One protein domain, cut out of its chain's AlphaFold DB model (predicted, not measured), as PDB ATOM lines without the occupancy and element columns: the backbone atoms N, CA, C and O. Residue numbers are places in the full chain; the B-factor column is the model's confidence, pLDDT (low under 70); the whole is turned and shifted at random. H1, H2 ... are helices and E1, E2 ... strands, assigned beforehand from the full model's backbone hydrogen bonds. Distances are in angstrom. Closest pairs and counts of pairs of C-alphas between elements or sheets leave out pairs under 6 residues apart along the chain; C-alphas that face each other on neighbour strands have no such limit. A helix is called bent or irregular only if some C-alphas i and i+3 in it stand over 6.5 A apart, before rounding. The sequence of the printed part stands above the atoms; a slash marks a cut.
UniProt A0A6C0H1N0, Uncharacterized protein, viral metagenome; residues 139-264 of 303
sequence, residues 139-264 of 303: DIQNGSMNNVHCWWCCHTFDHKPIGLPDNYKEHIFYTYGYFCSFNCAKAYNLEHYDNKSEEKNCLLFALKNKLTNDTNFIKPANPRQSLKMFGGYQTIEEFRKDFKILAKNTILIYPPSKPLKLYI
ATOM      1  N   ASP A 139     190.438 170.253 133.285       40.69
ATOM      2  CA  ASP A 139     189.845 169.360 132.282       40.69
ATOM      3  C   ASP A 139     188.499 169.958 131.986       40.69
ATOM      4  O   ASP A 139     187.493 169.811 132.680       40.69
ATOM      5  N   ILE A 140     188.570 170.799 130.984       49.03
ATOM      6  CA  ILE A 140     187.418 171.277 130.276       49.03
ATOM      7  C   ILE A 140     187.291 170.224 129.195       49.03
ATOM      8  O   ILE A 140     188.178 170.137 128.347       49.03
ATOM      9  N   GLN A 141     186.280 169.361 129.316       42.59
ATOM     10  CA  GLN A 141     186.064 168.249 128.395       42.59
ATOM     11  C   GLN A 141     186.285 168.691 126.946       42.59
ATOM     12  O   GLN A 141     185.894 169.796 126.574       42.59
ATOM     13  N   ASN A 142     186.852 167.782 126.150       40.88
ATOM     14  CA  ASN A 142     187.083 167.842 124.701       40.88
ATOM     15  C   ASN A 142     185.803 168.055 123.847       40.88
ATOM     16  O   ASN A 142     185.689 167.525 122.744       40.88
ATOM     17  N   GLY A 143     184.802 168.782 124.344       43.81
ATOM     18  CA  GLY A 143     183.716 169.324 123.546       43.81
ATOM     19  C   GLY A 143     184.230 170.535 122.779       43.81
ATOM     20  O   GLY A 143     184.951 171.363 123.330       43.81
ATOM     21  N   SER A 144     183.878 170.617 121.498       46.72
ATOM     22  CA  SER A 144     184.210 171.747 120.629       46.72
ATOM     23  C   SER A 144     183.965 173.077 121.363       46.72
ATOM     24  O   SER A 144     182.823 173.435 121.647       46.72
ATOM     25  N   MET A 145     185.042 173.798 121.702       55.09
ATOM     26  CA  MET A 145     185.008 175.064 122.461       55.09
ATOM     27  C   MET A 145     184.255 176.183 121.720       55.09
ATOM     28  O   MET A 145     184.004 177.241 122.286       55.09
ATOM     29  N   ASN A 146     183.854 175.933 120.473       55.59
ATOM     30  CA  ASN A 146     183.356 176.919 119.526       55.59
ATOM     31  C   ASN A 146     181.931 177.425 119.825       55.59
ATOM     32  O   ASN A 146     181.439 178.269 119.085       55.59
ATOM     33  N   ASN A 147     181.247 176.932 120.868       66.62
ATOM     34  CA  ASN A 147     179.881 177.380 121.187       66.62
ATOM     35  C   ASN A 147     179.558 177.463 122.693       66.62
ATOM     36  O   ASN A 147     178.402 177.357 123.108       66.62
ATOM     37  N   VAL A 148     180.573 177.629 123.546       81.94
ATOM     38  CA  VAL A 148     180.353 177.754 124.993       81.94
ATOM     39  C   VAL A 148     180.042 179.206 125.349       81.94
ATOM     40  O   VAL A 148     180.791 180.122 125.018       81.94
ATOM     41  N   HIS A 149     178.932 179.413 126.055       89.50
ATOM     42  CA  HIS A 149     178.532 180.725 126.555       89.50
ATOM     43  C   HIS A 149     179.004 180.902 127.997       89.50
ATOM     44  O   HIS A 149     178.941 179.979 128.811       89.50
ATOM     45  N   CYS A 150     179.472 182.105 128.326       91.25
ATOM     46  CA  CYS A 150     179.852 182.440 129.693       91.25
ATOM     47  C   CYS A 150     178.620 182.433 130.607       91.25
ATOM     48  O   CYS A 150     177.627 183.090 130.301       91.25
ATOM     49  N   TRP A 151     178.706 181.768 131.759       91.62
ATOM     50  CA  TRP A 151     177.616 181.704 132.740       91.62
ATOM     51  C   TRP A 151     177.249 183.070 133.340       91.62
ATOM     52  O   TRP A 151     176.130 183.248 133.805       91.62
ATOM     53  N   TRP A 152     178.167 184.045 133.298       93.19
ATOM     54  CA  TRP A 152     177.906 185.410 133.766       93.19
ATOM     55  C   TRP A 152     177.356 186.326 132.668       93.19
ATOM     56  O   TRP A 152     176.245 186.835 132.769       93.19
ATOM     57  N   CYS A 153     178.143 186.561 131.610       91.50
ATOM     58  CA  CYS A 153     177.785 187.540 130.581       91.50
ATOM     59  C   CYS A 153     176.934 186.967 129.444       91.50
ATOM     60  O   CYS A 153     176.545 187.734 128.575       91.50
ATOM     61  N   CYS A 154     176.669 185.658 129.409       91.44
ATOM     62  CA  CYS A 154     175.851 184.994 128.385       91.44
ATOM     63  C   CYS A 154     176.332 185.200 126.934       91.44
ATOM     64  O   CYS A 154     175.547 185.066 126.005       91.44
ATOM     65  N   HIS A 155     177.616 185.505 126.730       90.88
ATOM     66  CA  HIS A 155     178.229 185.644 125.407       90.88
ATOM     67  C   HIS A 155     179.289 184.563 125.184       90.88
ATOM     68  O   HIS A 155     179.926 184.101 126.140       90.88
ATOM     69  N   THR A 156     179.521 184.222 123.920       90.25
ATOM     70  CA  THR A 156     180.620 183.356 123.478       90.25
ATOM     71  C   THR A 156     181.982 184.042 123.638       90.25
ATOM     72  O   THR A 156     182.081 185.254 123.892       90.25
ATOM     73  N   PHE A 157     183.050 183.250 123.596       86.25
ATOM     74  CA  PHE A 157     184.433 183.711 123.714       86.25
ATOM     75  C   PHE A 157     185.390 182.718 123.037       86.25
ATOM     76  O   PHE A 157     185.128 181.519 123.019       86.25
ATOM     77  N   ASP A 158     186.514 183.222 122.520       83.25
ATOM     78  CA  ASP A 158     187.416 182.459 121.634       83.25
ATOM     79  C   ASP A 158     188.608 181.801 122.350       83.25
ATOM     80  O   ASP A 158     189.501 181.237 121.713       83.25
ATOM     81  N   HIS A 159     188.687 181.928 123.674       77.25
ATOM     82  CA  HIS A 159     189.798 181.431 124.488       77.25
ATOM     83  C   HIS A 159     189.345 180.320 125.444       77.25
ATOM     84  O   HIS A 159     188.158 180.029 125.576       77.25
ATOM     85  N   LYS A 160     190.294 179.694 126.154       79.75
ATOM     86  CA  LYS A 160     189.967 178.635 127.120       79.75
ATOM     87  C   LYS A 160     189.039 179.179 128.220       79.75
ATOM     88  O   LYS A 160     189.356 180.236 128.778       79.75
ATOM     89  N   PRO A 161     187.916 178.498 128.532       84.31
ATOM     90  CA  PRO A 161     187.071 178.907 129.641       84.31
ATOM     91  C   PRO A 161     187.846 178.853 130.949       84.31
ATOM     92  O   PRO A 161     188.721 178.010 131.143       84.31
ATOM     93  N   ILE A 162     187.481 179.731 131.867       86.00
ATOM     94  CA  ILE A 162     187.925 179.677 133.252       86.00
ATOM     95  C   ILE A 162     186.787 179.050 134.051       86.00
ATOM     96  O   ILE A 162     185.633 179.435 133.871       86.00
ATOM     97  N   GLY A 163     187.104 178.084 134.908       86.31
ATOM     98  CA  GLY A 163     186.155 177.528 135.869       86.31
ATOM     99  C   GLY A 163     186.273 178.228 137.223       86.31
ATOM    100  O   GLY A 163     187.353 178.686 137.601       86.31
ATOM    101  N   LEU A 164     185.169 178.311 137.963       90.06
ATOM    102  CA  LEU A 164     185.162 178.783 139.346       90.06
ATOM    103  C   LEU A 164     185.587 177.617 140.256       90.06
ATOM    104  O   LEU A 164     184.928 176.576 140.228       90.06
ATOM    105  N   PRO A 165     186.689 177.728 141.019       90.38
ATOM    106  CA  PRO A 165     187.125 176.654 141.900       90.38
ATOM    107  C   PRO A 165     186.182 176.494 143.093       90.38
ATOM    108  O   PRO A 165     185.858 177.466 143.770       90.38
ATOM    109  N   ASP A 166     185.780 175.252 143.344       85.81
ATOM    110  CA  ASP A 166     185.005 174.840 144.520       85.81
ATOM    111  C   ASP A 166     185.889 174.172 145.575       85.81
ATOM    112  O   ASP A 166     185.632 174.282 146.769       85.81
ATOM    113  N   ASN A 167     186.937 173.467 145.138       83.12
ATOM    114  CA  ASN A 167     187.819 172.730 146.033       83.12
ATOM    115  C   ASN A 167     189.245 172.649 145.480       83.12
ATOM    116  O   ASN A 167     189.462 172.702 144.267       83.12
ATOM    117  N   TYR A 168     190.214 172.470 146.372       85.06
ATOM    118  CA  TYR A 168     191.616 172.267 146.036       85.06
ATOM    119  C   TYR A 168     192.160 171.075 146.824       85.06
ATOM    120  O   TYR A 168     192.279 171.133 148.046       85.06
ATOM    121  N   LYS A 169     192.465 169.977 146.125       80.31
ATOM    122  CA  LYS A 169     193.026 168.752 146.720       80.31
ATOM    123  C   LYS A 169     194.136 168.219 145.831       80.31
ATOM    124  O   LYS A 169     194.003 168.275 144.616       80.31
ATOM    125  N   GLU A 170     195.205 167.701 146.437       78.12
ATOM    126  CA  GLU A 170     196.315 167.053 145.713       78.12
ATOM    127  C   GLU A 170     196.913 167.936 144.603       78.12
ATOM    128  O   GLU A 170     197.221 167.473 143.514       78.12
ATOM    129  N   HIS A 171     197.046 169.240 144.870       74.69
ATOM    130  CA  HIS A 171     197.512 170.249 143.908       74.69
ATOM    131  C   HIS A 171     196.582 170.518 142.709       74.69
ATOM    132  O   HIS A 171     196.868 171.401 141.901       74.69
ATOM    133  N   ILE A 172     195.413 169.877 142.664       76.81
ATOM    134  CA  ILE A 172     194.412 170.005 141.604       76.81
ATOM    135  C   ILE A 172     193.272 170.926 142.050       76.81
ATOM    136  O   ILE A 172     192.740 170.812 143.158       76.81
ATOM    137  N   PHE A 173     192.864 171.837 141.161       82.69
ATOM    138  CA  PHE A 173     191.685 172.680 141.359       82.69
ATOM    139  C   PHE A 173     190.450 172.020 140.748       82.69
ATOM    140  O   PHE A 173     190.344 171.870 139.530       82.69
ATOM    141  N   TYR A 174     189.478 171.693 141.591       81.81
ATOM    142  CA  TYR A 174     188.164 171.243 141.157       81.81
ATOM    143  C   TYR A 174     187.322 172.470 140.848       81.81
ATOM    144  O   TYR A 174     186.998 173.251 141.743       81.81
ATOM    145  N   THR A 175     187.007 172.657 139.569       84.31
ATOM    146  CA  THR A 175     186.294 173.837 139.080       84.31
ATOM    147  C   THR A 175     184.957 173.460 138.453       84.31
ATOM    148  O   THR A 175     184.779 172.350 137.947       84.31
ATOM    149  N   TYR A 176     184.011 174.394 138.491       83.25
ATOM    150  CA  TYR A 176     182.721 174.278 137.823       83.25
ATOM    151  C   TYR A 176     182.380 175.566 137.077       83.25
ATOM    152  O   TYR A 176     182.912 176.644 137.355       83.25
ATOM    153  N   GLY A 177     181.473 175.437 136.115       83.00
ATOM    154  CA  GLY A 177     181.041 176.540 135.273       83.00
ATOM    155  C   GLY A 177     182.032 176.925 134.183       83.00
ATOM    156  O   GLY A 177     183.197 176.528 134.178       83.00
ATOM    157  N   TYR A 178     181.525 177.705 133.234       88.19
ATOM    158  CA  TYR A 178     182.287 178.197 132.095       88.19
ATOM    159  C   TYR A 178     182.251 179.723 132.100       88.19
ATOM    160  O   TYR A 178     181.196 180.327 131.896       88.19
ATOM    161  N   PHE A 179     183.399 180.359 132.331       90.81
ATOM    162  CA  PHE A 179     183.520 181.814 132.395       90.81
ATOM    163  C   PHE A 179     184.524 182.343 131.371       90.81
ATOM    164  O   PHE A 179     185.594 181.772 131.171       90.81
ATOM    165  N   CYS A 180     184.206 183.488 130.762       88.81
ATOM    166  CA  CYS A 180     185.110 184.171 129.834       88.81
ATOM    167  C   CYS A 180     186.240 184.948 130.541       88.81
ATOM    168  O   CYS A 180     187.165 185.419 129.900       88.81
ATOM    169  N   SER A 181     186.173 185.165 131.855       90.06
ATOM    170  CA  SER A 181     187.232 185.865 132.597       90.06
ATOM    171  C   SER A 181     187.160 185.554 134.090       90.06
ATOM    172  O   SER A 181     186.098 185.186 134.604       90.06
ATOM    173  N   PHE A 182     188.266 185.766 134.816       90.44
ATOM    174  CA  PHE A 182     188.271 185.702 136.284       90.44
ATOM    175  C   PHE A 182     187.286 186.706 136.902       90.44
ATOM    176  O   PHE A 182     186.694 186.434 137.942       90.44
ATOM    177  N   ASN A 183     187.073 187.853 136.246       92.81
ATOM    178  CA  ASN A 183     186.114 188.871 136.671       92.81
ATOM    179  C   ASN A 183     184.673 188.336 136.621       92.81
ATOM    180  O   ASN A 183     183.907 188.559 137.558       92.81
ATOM    181  N   CYS A 184     184.317 187.604 135.557       92.25
ATOM    182  CA  CYS A 184     183.007 186.963 135.412       92.25
ATOM    183  C   CYS A 184     182.800 185.844 136.438       92.25
ATOM    184  O   CYS A 184     181.743 185.782 137.056       92.25
ATOM    185  N   ALA A 185     183.817 185.007 136.666       92.19
ATOM    186  CA  ALA A 185     183.765 183.970 137.698       92.19
ATOM    187  C   ALA A 185     183.569 184.577 139.100       92.19
ATOM    188  O   ALA A 185     182.748 184.102 139.882       92.19
ATOM    189  N   LYS A 186     184.274 185.678 139.402       92.25
ATOM    190  CA  LYS A 186     184.132 186.394 140.673       92.25
ATOM    191  C   LYS A 186     182.745 187.014 140.839       92.25
ATOM    192  O   LYS A 186     182.171 186.905 141.914       92.25
ATOM    193  N   ALA A 187     182.212 187.660 139.803       93.06
ATOM    194  CA  ALA A 187     180.881 188.260 139.866       93.06
ATOM    195  C   ALA A 187     179.790 187.200 140.084       93.06
ATOM    196  O   ALA A 187     178.932 187.383 140.944       93.06
ATOM    197  N   TYR A 188     179.906 186.050 139.416       93.81
ATOM    198  CA  TYR A 188     179.011 184.912 139.622       93.81
ATOM    199  C   TYR A 188     179.041 184.393 141.065       93.81
ATOM    200  O   TYR A 188     177.995 184.189 141.672       93.81
ATOM    201  N   ASN A 189     180.232 184.239 141.651       93.19
ATOM    202  CA  ASN A 189     180.378 183.808 143.044       93.19
ATOM    203  C   ASN A 189     179.821 184.822 144.063       93.19
ATOM    204  O   ASN A 189     179.469 184.445 145.178       93.19
ATOM    205  N   LEU A 190     179.776 186.108 143.701       91.62
ATOM    206  CA  LEU A 190     179.184 187.157 144.533       91.62
ATOM    207  C   LEU A 190     177.655 187.216 144.406       91.62
ATOM    208  O   LEU A 190     177.000 187.493 145.403       91.62
ATOM    209  N   GLU A 191     177.083 186.959 143.221       91.69
ATOM    210  CA  GLU A 191     175.620 186.849 143.051       91.69
ATOM    211  C   GLU A 191     175.085 185.593 143.759       91.69
ATOM    212  O   GLU A 191     174.071 185.650 144.450       91.69
ATOM    213  N   HIS A 192     175.810 184.476 143.655       86.62
ATOM    214  CA  HIS A 192     175.501 183.214 144.330       86.62
ATOM    215  C   HIS A 192     176.287 183.081 145.637       86.62
ATOM    216  O   HIS A 192     177.145 182.209 145.782       86.62
ATOM    217  N   TYR A 193     176.028 184.000 146.567       86.88
ATOM    218  CA  TYR A 193     176.731 184.024 147.842       86.88
ATOM    219  C   TYR A 193     176.318 182.846 148.740       86.88
ATOM    220  O   TYR A 193     175.202 182.796 149.255       86.88
ATOM    221  N   ASP A 194     177.258 181.934 148.964       87.38
ATOM    222  CA  ASP A 194     177.184 180.806 149.884       87.38
ATOM    223  C   ASP A 194     178.139 181.019 151.071       87.38
ATOM    224  O   ASP A 194     179.084 181.806 151.012       87.38
ATOM    225  N   ASN A 195     178.012 180.187 152.108       86.94
ATOM    226  CA  ASN A 195     178.974 180.134 153.223       86.94
ATOM    227  C   ASN A 195     180.424 179.858 152.770       86.94
ATOM    228  O   ASN A 195     181.367 180.176 153.485       86.94
ATOM    229  N   LYS A 196     180.602 179.256 151.586       88.44
ATOM    230  CA  LYS A 196     181.911 178.958 150.983       88.44
ATOM    231  C   LYS A 196     182.362 179.997 149.957       88.44
ATOM    232  O   LYS A 196     183.410 179.820 149.344       88.44
ATOM    233  N   SER A 197     181.608 181.072 149.726       88.38
ATOM    234  CA  SER A 197     181.952 182.046 148.683       88.38
ATOM    235  C   SER A 197     183.284 182.743 148.941       88.38
ATOM    236  O   SER A 197     184.018 183.013 147.991       88.38
ATOM    237  N   GLU A 198     183.652 182.987 150.198       89.75
ATOM    238  CA  GLU A 198     184.972 183.530 150.539       89.75
ATOM    239  C   GLU A 198     186.101 182.542 150.218       89.75
ATOM    240  O   GLU A 198     187.087 182.923 149.589       89.75
ATOM    241  N   GLU A 199     185.925 181.259 150.544       90.88
ATOM    242  CA  GLU A 199     186.873 180.194 150.202       90.88
ATOM    243  C   GLU A 199     187.038 180.071 148.680       90.88
ATOM    244  O   GLU A 199     188.158 180.125 148.168       90.88
ATOM    245  N   LYS A 200     185.924 180.029 147.935       91.06
ATOM    246  CA  LYS A 200     185.907 180.036 146.462       91.06
ATOM    247  C   LYS A 200     186.642 181.258 145.896       91.06
ATOM    248  O   LYS A 200     187.403 181.132 144.939       91.06
ATOM    249  N   ASN A 201     186.473 182.441 146.496       91.81
ATOM    250  CA  ASN A 201     187.182 183.662 146.089       91.81
ATOM    251  C   ASN A 201     188.696 183.561 146.327       91.81
ATOM    252  O   ASN A 201     189.478 183.955 145.457       91.81
ATOM    253  N   CYS A 202     189.114 183.023 147.474       91.62
ATOM    254  CA  CYS A 202     190.521 182.775 147.783       91.62
ATOM    255  C   CYS A 202     191.138 181.774 146.800       91.62
ATOM    256  O   CYS A 202     192.210 182.032 146.248       91.62
ATOM    257  N   LEU A 203     190.438 180.676 146.511       90.81
ATOM    258  CA  LEU A 203     190.867 179.681 145.530       90.81
ATOM    259  C   LEU A 203     190.935 180.264 144.115       90.81
ATOM    260  O   LEU A 203     191.882 179.981 143.387       90.81
ATOM    261  N   LEU A 204     189.980 181.113 143.727       90.56
ATOM    262  CA  LEU A 204     189.972 181.788 142.428       90.56
ATOM    263  C   LEU A 204     191.169 182.736 142.285       90.56
ATOM    264  O   LEU A 204     191.792 182.794 141.224       90.56
ATOM    265  N   PHE A 205     191.515 183.457 143.352       90.56
ATOM    266  CA  PHE A 205     192.707 184.300 143.386       90.56
ATOM    267  C   PHE A 205     193.991 183.467 143.319       90.56
ATOM    268  O   PHE A 205     194.872 183.777 142.523       90.56
ATOM    269  N   ALA A 206     194.076 182.368 144.073       88.50
ATOM    270  CA  ALA A 206     195.205 181.444 144.006       88.50
ATOM    271  C   ALA A 206     195.370 180.848 142.597       88.50
ATOM    272  O   ALA A 206     196.481 180.809 142.072       88.50
ATOM    273  N   LEU A 207     194.267 180.446 141.962       86.19
ATOM    274  CA  LEU A 207     194.244 179.944 140.592       86.19
ATOM    275  C   LEU A 207     194.745 181.007 139.607       86.19
ATOM    276  O   LEU A 207     195.635 180.728 138.808       86.19
ATOM    277  N   LYS A 208     194.238 182.243 139.690       86.31
ATOM    278  CA  LYS A 208     194.715 183.353 138.854       86.31
ATOM    279  C   LYS A 208     196.206 183.608 139.045       86.31
ATOM    280  O   LYS A 208     196.920 183.736 138.053       86.31
ATOM    281  N   ASN A 209     196.661 183.701 140.292       84.69
ATOM    282  CA  ASN A 209     198.058 183.982 140.599       84.69
ATOM    283  C   ASN A 209     198.954 182.907 140.001       84.69
ATOM    284  O   ASN A 209     199.970 183.232 139.408       84.69
ATOM    285  N   LYS A 210     198.555 181.637 140.080       82.38
ATOM    286  CA  LYS A 210     199.314 180.565 139.446       82.38
ATOM    287  C   LYS A 210     199.260 180.615 137.910       82.38
ATOM    288  O   LYS A 210     200.247 180.269 137.275       82.38
ATOM    289  N   LEU A 211     198.135 181.031 137.317       79.12
ATOM    290  CA  LEU A 211     197.953 181.072 135.859       79.12
ATOM    291  C   LEU A 211     198.636 182.264 135.176       79.12
ATOM    292  O   LEU A 211     199.132 182.137 134.063       79.12
ATOM    293  N   THR A 212     198.603 183.436 135.810       76.62
ATOM    294  CA  THR A 212     199.032 184.714 135.211       76.62
ATOM    295  C   THR A 212     200.271 185.294 135.904       76.62
ATOM    296  O   THR A 212     200.829 186.263 135.411       76.62
ATOM    297  N   ASN A 213     200.684 184.756 137.064       75.38
ATOM    298  CA  ASN A 213     201.685 185.350 137.974       75.38
ATOM    299  C   ASN A 213     201.397 186.795 138.404       75.38
ATOM    300  O   ASN A 213     202.235 187.471 138.995       75.38
ATOM    301  N   ASP A 214     200.167 187.245 138.176       75.31
ATOM    302  CA  ASP A 214     199.677 188.554 138.560       75.31
ATOM    303  C   ASP A 214     199.075 188.499 139.961       75.31
ATOM    304  O   ASP A 214     197.979 187.969 140.136       75.31
ATOM    305  N   THR A 215     199.704 189.165 140.927       77.50
ATOM    306  CA  THR A 215     199.188 189.323 142.304       77.50
ATOM    307  C   THR A 215     198.096 190.389 142.433       77.50
ATOM    308  O   THR A 215     197.569 190.643 143.514       77.50
ATOM    309  N   ASN A 216     197.726 191.026 141.323       82.94
ATOM    310  CA  ASN A 216     196.702 192.060 141.287       82.94
ATOM    311  C   ASN A 216     195.330 191.520 141.707       82.94
ATOM    312  O   ASN A 216     194.899 190.465 141.235       82.94
ATOM    313  N   PHE A 217     194.574 192.292 142.486       83.19
ATOM    314  CA  PHE A 217     193.212 191.919 142.866       83.19
ATOM    315  C   PHE A 217     192.295 191.735 141.648       83.19
ATOM    316  O   PHE A 217     192.396 192.432 140.635       83.19
ATOM    317  N   ILE A 218     191.384 190.765 141.740       85.81
ATOM    318  CA  ILE A 218     190.334 190.553 140.737       85.81
ATOM    319  C   ILE A 218     189.180 191.493 141.073       85.81
ATOM    320  O   ILE A 218     188.576 191.363 142.140       85.81
ATOM    321  N   LYS A 219     188.853 192.424 140.175       89.81
ATOM    322  CA  LYS A 219     187.600 193.181 140.263       89.81
ATOM    323  C   LYS A 219     186.456 192.303 139.738       89.81
ATOM    324  O   LYS A 219     186.660 191.609 138.739       89.81
ATOM    325  N   PRO A 220     185.287 192.270 140.396       91.06
ATOM    326  CA  PRO A 220     184.132 191.591 139.826       91.06
ATOM    327  C   PRO A 220     183.724 192.273 138.517       91.06
ATOM    328  O   PRO A 220     183.905 193.480 138.351       91.06
ATOM    329  N   ALA A 221     183.213 191.489 137.574       91.50
ATOM    330  CA  ALA A 221     182.555 192.027 136.393       91.50
ATOM    331  C   ALA A 221     181.298 192.823 136.783       91.50
ATOM    332  O   ALA A 221     180.678 192.559 137.816       91.50
ATOM    333  N   ASN A 222     180.919 193.771 135.927       89.69
ATOM    334  CA  ASN A 222     179.670 194.512 136.074       89.69
ATOM    335  C   ASN A 222     178.457 193.558 136.074       89.69
ATOM    336  O   ASN A 222     178.543 192.456 135.512       89.69
ATOM    337  N   PRO A 223     177.324 193.970 136.676       90.25
ATOM    338  CA  PRO A 223     176.072 193.223 136.597       90.25
ATOM    339  C   PRO A 223     175.706 192.958 135.136       90.25
ATOM    340  O   PRO A 223     175.787 193.862 134.309       90.25
ATOM    341  N   ARG A 224     175.279 191.734 134.807       89.31
ATOM    342  CA  ARG A 224     174.907 191.359 133.429       89.31
ATOM    343  C   ARG A 224     173.840 192.280 132.829       89.31
ATOM    344  O   ARG A 224     173.861 192.528 131.632       89.31
ATOM    345  N   GLN A 225     172.980 192.861 133.664       91.31
ATOM    346  CA  GLN A 225     171.964 193.843 133.284       91.31
ATOM    347  C   GLN A 225     172.558 195.113 132.643       91.31
ATOM    348  O   GLN A 225     171.833 195.843 131.976       91.31
ATOM    349  N   SER A 226     173.861 195.389 132.802       90.12
ATOM    350  CA  SER A 226     174.522 196.511 132.123       90.12
ATOM    351  C   SER A 226     174.724 196.281 130.622       90.12
ATOM    352  O   SER A 226     174.942 197.250 129.893       90.12
ATOM    353  N   LEU A 227     174.623 195.035 130.147       91.81
ATOM    354  CA  LEU A 227     174.768 194.683 128.737       91.81
ATOM    355  C   LEU A 227     173.518 195.056 127.934       91.81
ATOM    356  O   LEU A 227     172.389 194.805 128.359       91.81
ATOM    357  N   LYS A 228     173.723 195.534 126.704       91.06
ATOM    358  CA  LYS A 228     172.649 195.858 125.747       91.06
ATOM    359  C   LYS A 228     171.667 194.711 125.507       91.06
ATOM    360  O   LYS A 228     170.480 194.971 125.352       91.06
ATOM    361  N   MET A 229     172.124 193.454 125.546       90.25
ATOM    362  CA  MET A 229     171.244 192.286 125.374       90.25
ATOM    363  C   MET A 229     170.146 192.185 126.449       90.25
ATOM    364  O   MET A 229     169.098 191.602 126.199       90.25
ATOM    365  N   PHE A 230     170.387 192.757 127.633       90.06
ATOM    366  CA  PHE A 230     169.442 192.802 128.749       90.06
ATOM    367  C   PHE A 230     168.796 194.191 128.912       90.06
ATOM    368  O   PHE A 230     168.124 194.435 129.909       90.06
ATOM    369  N   GLY A 231     168.995 195.105 127.953       88.75
ATOM    370  CA  GLY A 231     168.488 196.482 128.004       88.75
ATOM    371  C   GLY A 231     169.428 197.497 128.665       88.75
ATOM    372  O   GLY A 231     169.010 198.617 128.946       88.75
ATOM    373  N   GLY A 232     170.687 197.131 128.922       90.50
ATOM    374  CA  GLY A 232     171.701 198.033 129.465       90.50
ATOM    375  C   GLY A 232     172.385 198.925 128.419       90.50
ATOM    376  O   GLY A 232     172.095 198.870 127.225       90.50
ATOM    377  N   TYR A 233     173.328 199.754 128.872       91.50
ATOM    378  CA  TYR A 233     174.018 200.742 128.029       91.50
ATOM    379  C   TYR A 233     175.328 200.231 127.406       91.50
ATOM    380  O   TYR A 233     175.777 200.791 126.407       91.50
ATOM    381  N   GLN A 234     175.933 199.172 127.954       88.62
ATOM    382  CA  GLN A 234     177.249 198.678 127.534       88.62
ATOM    383  C   GLN A 234     177.139 197.612 126.441       88.62
ATOM    384  O   GLN A 234     176.325 196.688 126.512       88.62
ATOM    385  N   THR A 235     177.999 197.700 125.433       93.25
ATOM    386  CA  THR A 235     178.266 196.590 124.504       93.25
ATOM    387  C   THR A 235     179.113 195.503 125.177       93.25
ATOM    388  O   THR A 235     179.729 195.729 126.219       93.25
ATOM    389  N   ILE A 236     179.173 194.306 124.583       90.31
ATOM    390  CA  ILE A 236     180.013 193.217 125.109       90.31
ATOM    391  C   ILE A 236     181.508 193.562 125.091       90.31
ATOM    392  O   ILE A 236     182.255 193.153 125.979       90.31
ATOM    393  N   GLU A 237     181.939 194.342 124.104       90.38
ATOM    394  CA  GLU A 237     183.322 194.794 123.963       90.38
ATOM    395  C   GLU A 237     183.681 195.788 125.071       90.38
ATOM    396  O   GLU A 237     184.681 195.608 125.765       90.38
ATOM    397  N   GLU A 238     182.814 196.775 125.319       89.56
ATOM    398  CA  GLU A 238     182.967 197.723 126.430       89.56
ATOM    399  C   GLU A 238     182.939 197.015 127.787       89.56
ATOM    400  O   GLU A 238     183.727 197.344 128.671       89.56
ATOM    401  N   PHE A 239     182.079 196.007 127.944       89.44
ATOM    402  CA  PHE A 239     181.981 195.211 129.165       89.44
ATOM    403  C   PHE A 239     183.268 194.432 129.462       89.44
ATOM    404  O   PHE A 239     183.656 194.299 130.621       89.44
ATOM    405  N   ARG A 240     183.936 193.912 128.425       88.06
ATOM    406  CA  ARG A 240     185.150 193.091 128.556       88.06
ATOM    407  C   ARG A 240     186.451 193.896 128.515       88.06
ATOM    408  O   ARG A 240     187.505 193.310 128.746       88.06
ATOM    409  N   LYS A 241     186.396 195.207 128.267       85.81
ATOM    410  CA  LYS A 241     187.573 196.068 128.068       85.81
ATOM    411  C   LYS A 241     188.587 196.005 129.217       85.81
ATOM    412  O   LYS A 241     189.786 195.965 128.970       85.81
ATOM    413  N   ASP A 242     188.101 195.920 130.455       77.25
ATOM    414  CA  ASP A 242     188.943 195.900 131.660       77.25
ATOM    415  C   ASP A 242     189.269 194.476 132.154       77.25
ATOM    416  O   ASP A 242     189.806 194.285 133.254       77.25
ATOM    417  N   PHE A 243     188.894 193.440 131.399       80.88
ATOM    418  CA  PHE A 243     189.061 192.060 131.843       80.88
ATOM    419  C   PHE A 243     190.460 191.542 131.539       80.88
ATOM    420  O   PHE A 243     190.979 191.674 130.434       80.88
ATOM    421  N   LYS A 244     191.050 190.856 132.522       66.81
ATOM    422  CA  LYS A 244     192.276 190.084 132.313       66.81
ATOM    423  C   LYS A 244     191.908 188.731 131.704       66.81
ATOM    424  O   LYS A 244     191.363 187.870 132.399       66.81
ATOM    425  N   ILE A 245     192.162 188.583 130.406       63.12
ATOM    426  CA  ILE A 245     191.927 187.361 129.627       63.12
ATOM    427  C   ILE A 245     193.244 186.581 129.521       63.12
ATOM    428  O   ILE A 245     194.314 187.178 129.412       63.12
ATOM    429  N   LEU A 246     193.177 185.247 129.556       57.34
ATOM    430  CA  LEU A 246     194.338 184.389 129.307       57.34
ATOM    431  C   LEU A 246     194.745 184.506 127.830       57.34
ATOM    432  O   LEU A 246     193.940 184.225 126.941       57.34
ATOM    433  N   ALA A 247     195.981 184.936 127.568       46.28
ATOM    434  CA  ALA A 247     196.493 185.075 126.208       46.28
ATOM    435  C   ALA A 247     196.556 183.713 125.494       46.28
ATOM    436  O   ALA A 247     196.856 182.685 126.100       46.28
ATOM    437  N   LYS A 248     196.290 183.734 124.184       41.91
ATOM    438  CA  LYS A 248     196.084 182.589 123.275       41.91
ATOM    439  C   LYS A 248     197.343 181.741 123.007       41.91
ATOM    440  O   LYS A 248     197.388 181.030 122.007       41.91
ATOM    441  N   ASN A 249     198.369 181.831 123.853       36.81
ATOM    442  CA  ASN A 249     199.622 181.120 123.635       36.81
ATOM    443  C   ASN A 249     199.385 179.621 123.858       36.81
ATOM    444  O   ASN A 249     198.977 179.180 124.928       36.81
ATOM    445  N   THR A 250     199.582 178.888 122.767       37.53
ATOM    446  CA  THR A 250     199.361 177.468 122.497       37.53
ATOM    447  C   THR A 250     199.505 176.557 123.721       37.53
ATOM    448  O   THR A 250     200.585 176.445 124.294       37.53
ATOM    449  N   ILE A 251     198.429 175.850 124.082       41.03
ATOM    450  CA  ILE A 251     198.445 174.783 125.093       41.03
ATOM    451  C   ILE A 251     198.222 173.455 124.366       41.03
ATOM    452  O   ILE A 251     197.142 173.212 123.828       41.03
ATOM    453  N   LEU A 252     199.257 172.612 124.340       35.75
ATOM    454  CA  LEU A 252     199.161 171.201 123.969       35.75
ATOM    455  C   LEU A 252     198.535 170.441 125.152       35.75
ATOM    456  O   LEU A 252     199.000 170.573 126.281       35.75
ATOM    457  N   ILE A 253     197.459 169.691 124.900       38.66
ATOM    458  CA  ILE A 253     196.599 169.081 125.927       38.66
ATOM    459  C   ILE A 253     196.863 167.571 126.018       38.66
ATOM    460  O   ILE A 253     196.721 166.864 125.022       38.66
ATOM    461  N   TYR A 254     197.167 167.077 127.224       34.38
ATOM    462  CA  TYR A 254     197.033 165.669 127.635       34.38
ATOM    463  C   TYR A 254     196.768 165.609 129.175       34.38
ATOM    464  O   TYR A 254     197.320 166.452 129.880       34.38
ATOM    465  N   PRO A 255     195.874 164.731 129.702       47.44
ATOM    466  CA  PRO A 255     194.972 164.966 130.872       47.44
ATOM    467  C   PRO A 255     195.573 164.572 132.260       47.44
ATOM    468  O   PRO A 255     196.639 163.956 132.222       47.44
ATOM    469  N   PRO A 256     194.958 164.825 133.471       48.94
ATOM    470  CA  PRO A 256     193.514 164.982 133.786       48.94
ATOM    471  C   PRO A 256     193.074 165.974 134.913       48.94
ATOM    472  O   PRO A 256     193.701 166.155 135.952       48.94
ATOM    473  N   SER A 257     191.865 166.493 134.772       42.72
ATOM    474  CA  SER A 257     190.952 167.059 135.797       42.72
ATOM    475  C   SER A 257     189.585 166.411 135.493       42.72
ATOM    476  O   SER A 257     189.469 165.668 134.532       42.72
ATOM    477  N   LYS A 258     188.496 166.636 136.216       48.28
ATOM    478  CA  LYS A 258     187.171 166.213 135.706       48.28
ATOM    479  C   LYS A 258     186.162 167.284 136.076       48.28
ATOM    480  O   LYS A 258     186.037 167.561 137.268       48.28
ATOM    481  N   PRO A 259     185.434 167.881 135.117       47.94
ATOM    482  CA  PRO A 259     184.351 168.771 135.484       47.94
ATOM    483  C   PRO A 259     183.273 167.919 136.154       47.94
ATOM    484  O   PRO A 259     182.914 166.847 135.651       47.94
ATOM    485  N   LEU A 260     182.771 168.371 137.305       52.28
ATOM    486  CA  LEU A 260     181.640 167.719 137.952       52.28
ATOM    487  C   LEU A 260     180.438 167.852 137.006       52.28
ATOM    488  O   LEU A 260     179.984 168.961 136.725       52.28
ATOM    489  N   LYS A 261     179.962 166.732 136.451       49.44
ATOM    490  CA  LYS A 261     178.770 166.730 135.596       49.44
ATOM    491  C   LYS A 261     177.587 167.196 136.439       49.44
ATOM    492  O   LYS A 261     177.227 166.520 137.400       49.44
ATOM    493  N   LEU A 262     176.987 168.330 136.079       44.75
ATOM    494  CA  LEU A 262     175.659 168.660 136.579       44.75
ATOM    495  C   LEU A 262     174.664 167.723 135.895       44.75
ATOM    496  O   LEU A 262     174.558 167.720 134.669       44.75
ATOM    497  N   TYR A 263     173.962 166.921 136.689       59.06
ATOM    498  CA  TYR A 263     172.765 166.228 136.236       59.06
ATOM    499  C   TYR A 263     171.592 167.175 136.458       59.06
ATOM    500  O   TYR A 263     171.343 167.603 137.583       59.06
ATOM    501  N   ILE A 264     170.923 167.550 135.372       59.34
ATOM    502  CA  ILE A 264     169.659 168.277 135.430       59.34
ATOM    503  C   ILE A 264     168.573 167.207 135.364       59.34
ATOM    504  O   ILE A 264     168.443 166.526 134.348       59.34
TER     505      ILE A 264
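Overview. This is residues 139 to 264 of the 303 residues of an uncharacterized protein of viral metagenome (UniProt A0A6C0H1N0). With little regular structure, this domain is a bent strand hairpin, E1 and E2, with a helical hairpin, H1 and H2, packed mainly on E1; short H3 sits apart among long loops. The printed part has 126 residues, 47 in named elements, ordered E1 E2 H1 H2 H3, mixed class, sheet E1 - E2 antiparallel. It is compact, radius of gyration of the C-alphas 14.5 A, spanning 44 by 36 by 34 A.

Along the chain. Past residues 139 to 161, find C-alpha 162 at (187.925, 179.677, 133.252): E1 runs to 169, 18.1 A. Next come E2, 172 to 179, 18.5 A; H1, 182 to 191, 14.4 A; H2, 197 to 212, 21.9 A; and H3, 236 to 240, 6.2 A, ending at (185.150, 193.091, 128.556).

Arrangement. E1 bends by 77 degrees at 166, E2 by 71 degrees at 176; N 164 and O 176 are 2.9 A apart, within hydrogen-bond range. Closest C-alphas of E1 and H2 are Asp 166 and Lys 200, 5.6 A; of E1 and H1, Leu 164 and Ala 185, 5.6 A. H1 and H2 touch, closest C-alphas Asn 189 and Ser 197, 6.1 A, opposite ways at a shallow tilt of 2 degrees. In H1, H2 and H3 every O i to N i+4 pair is within hydrogen-bond range.

Size, cuts and confidence. The printed part has no cut; the farthest C-alphas, Glu 170 and Gly 231, are 44.2 A apart. H2 to H3 is a long link, and pLDDT is under 70 at residues 139 to 147 and 244 to 264.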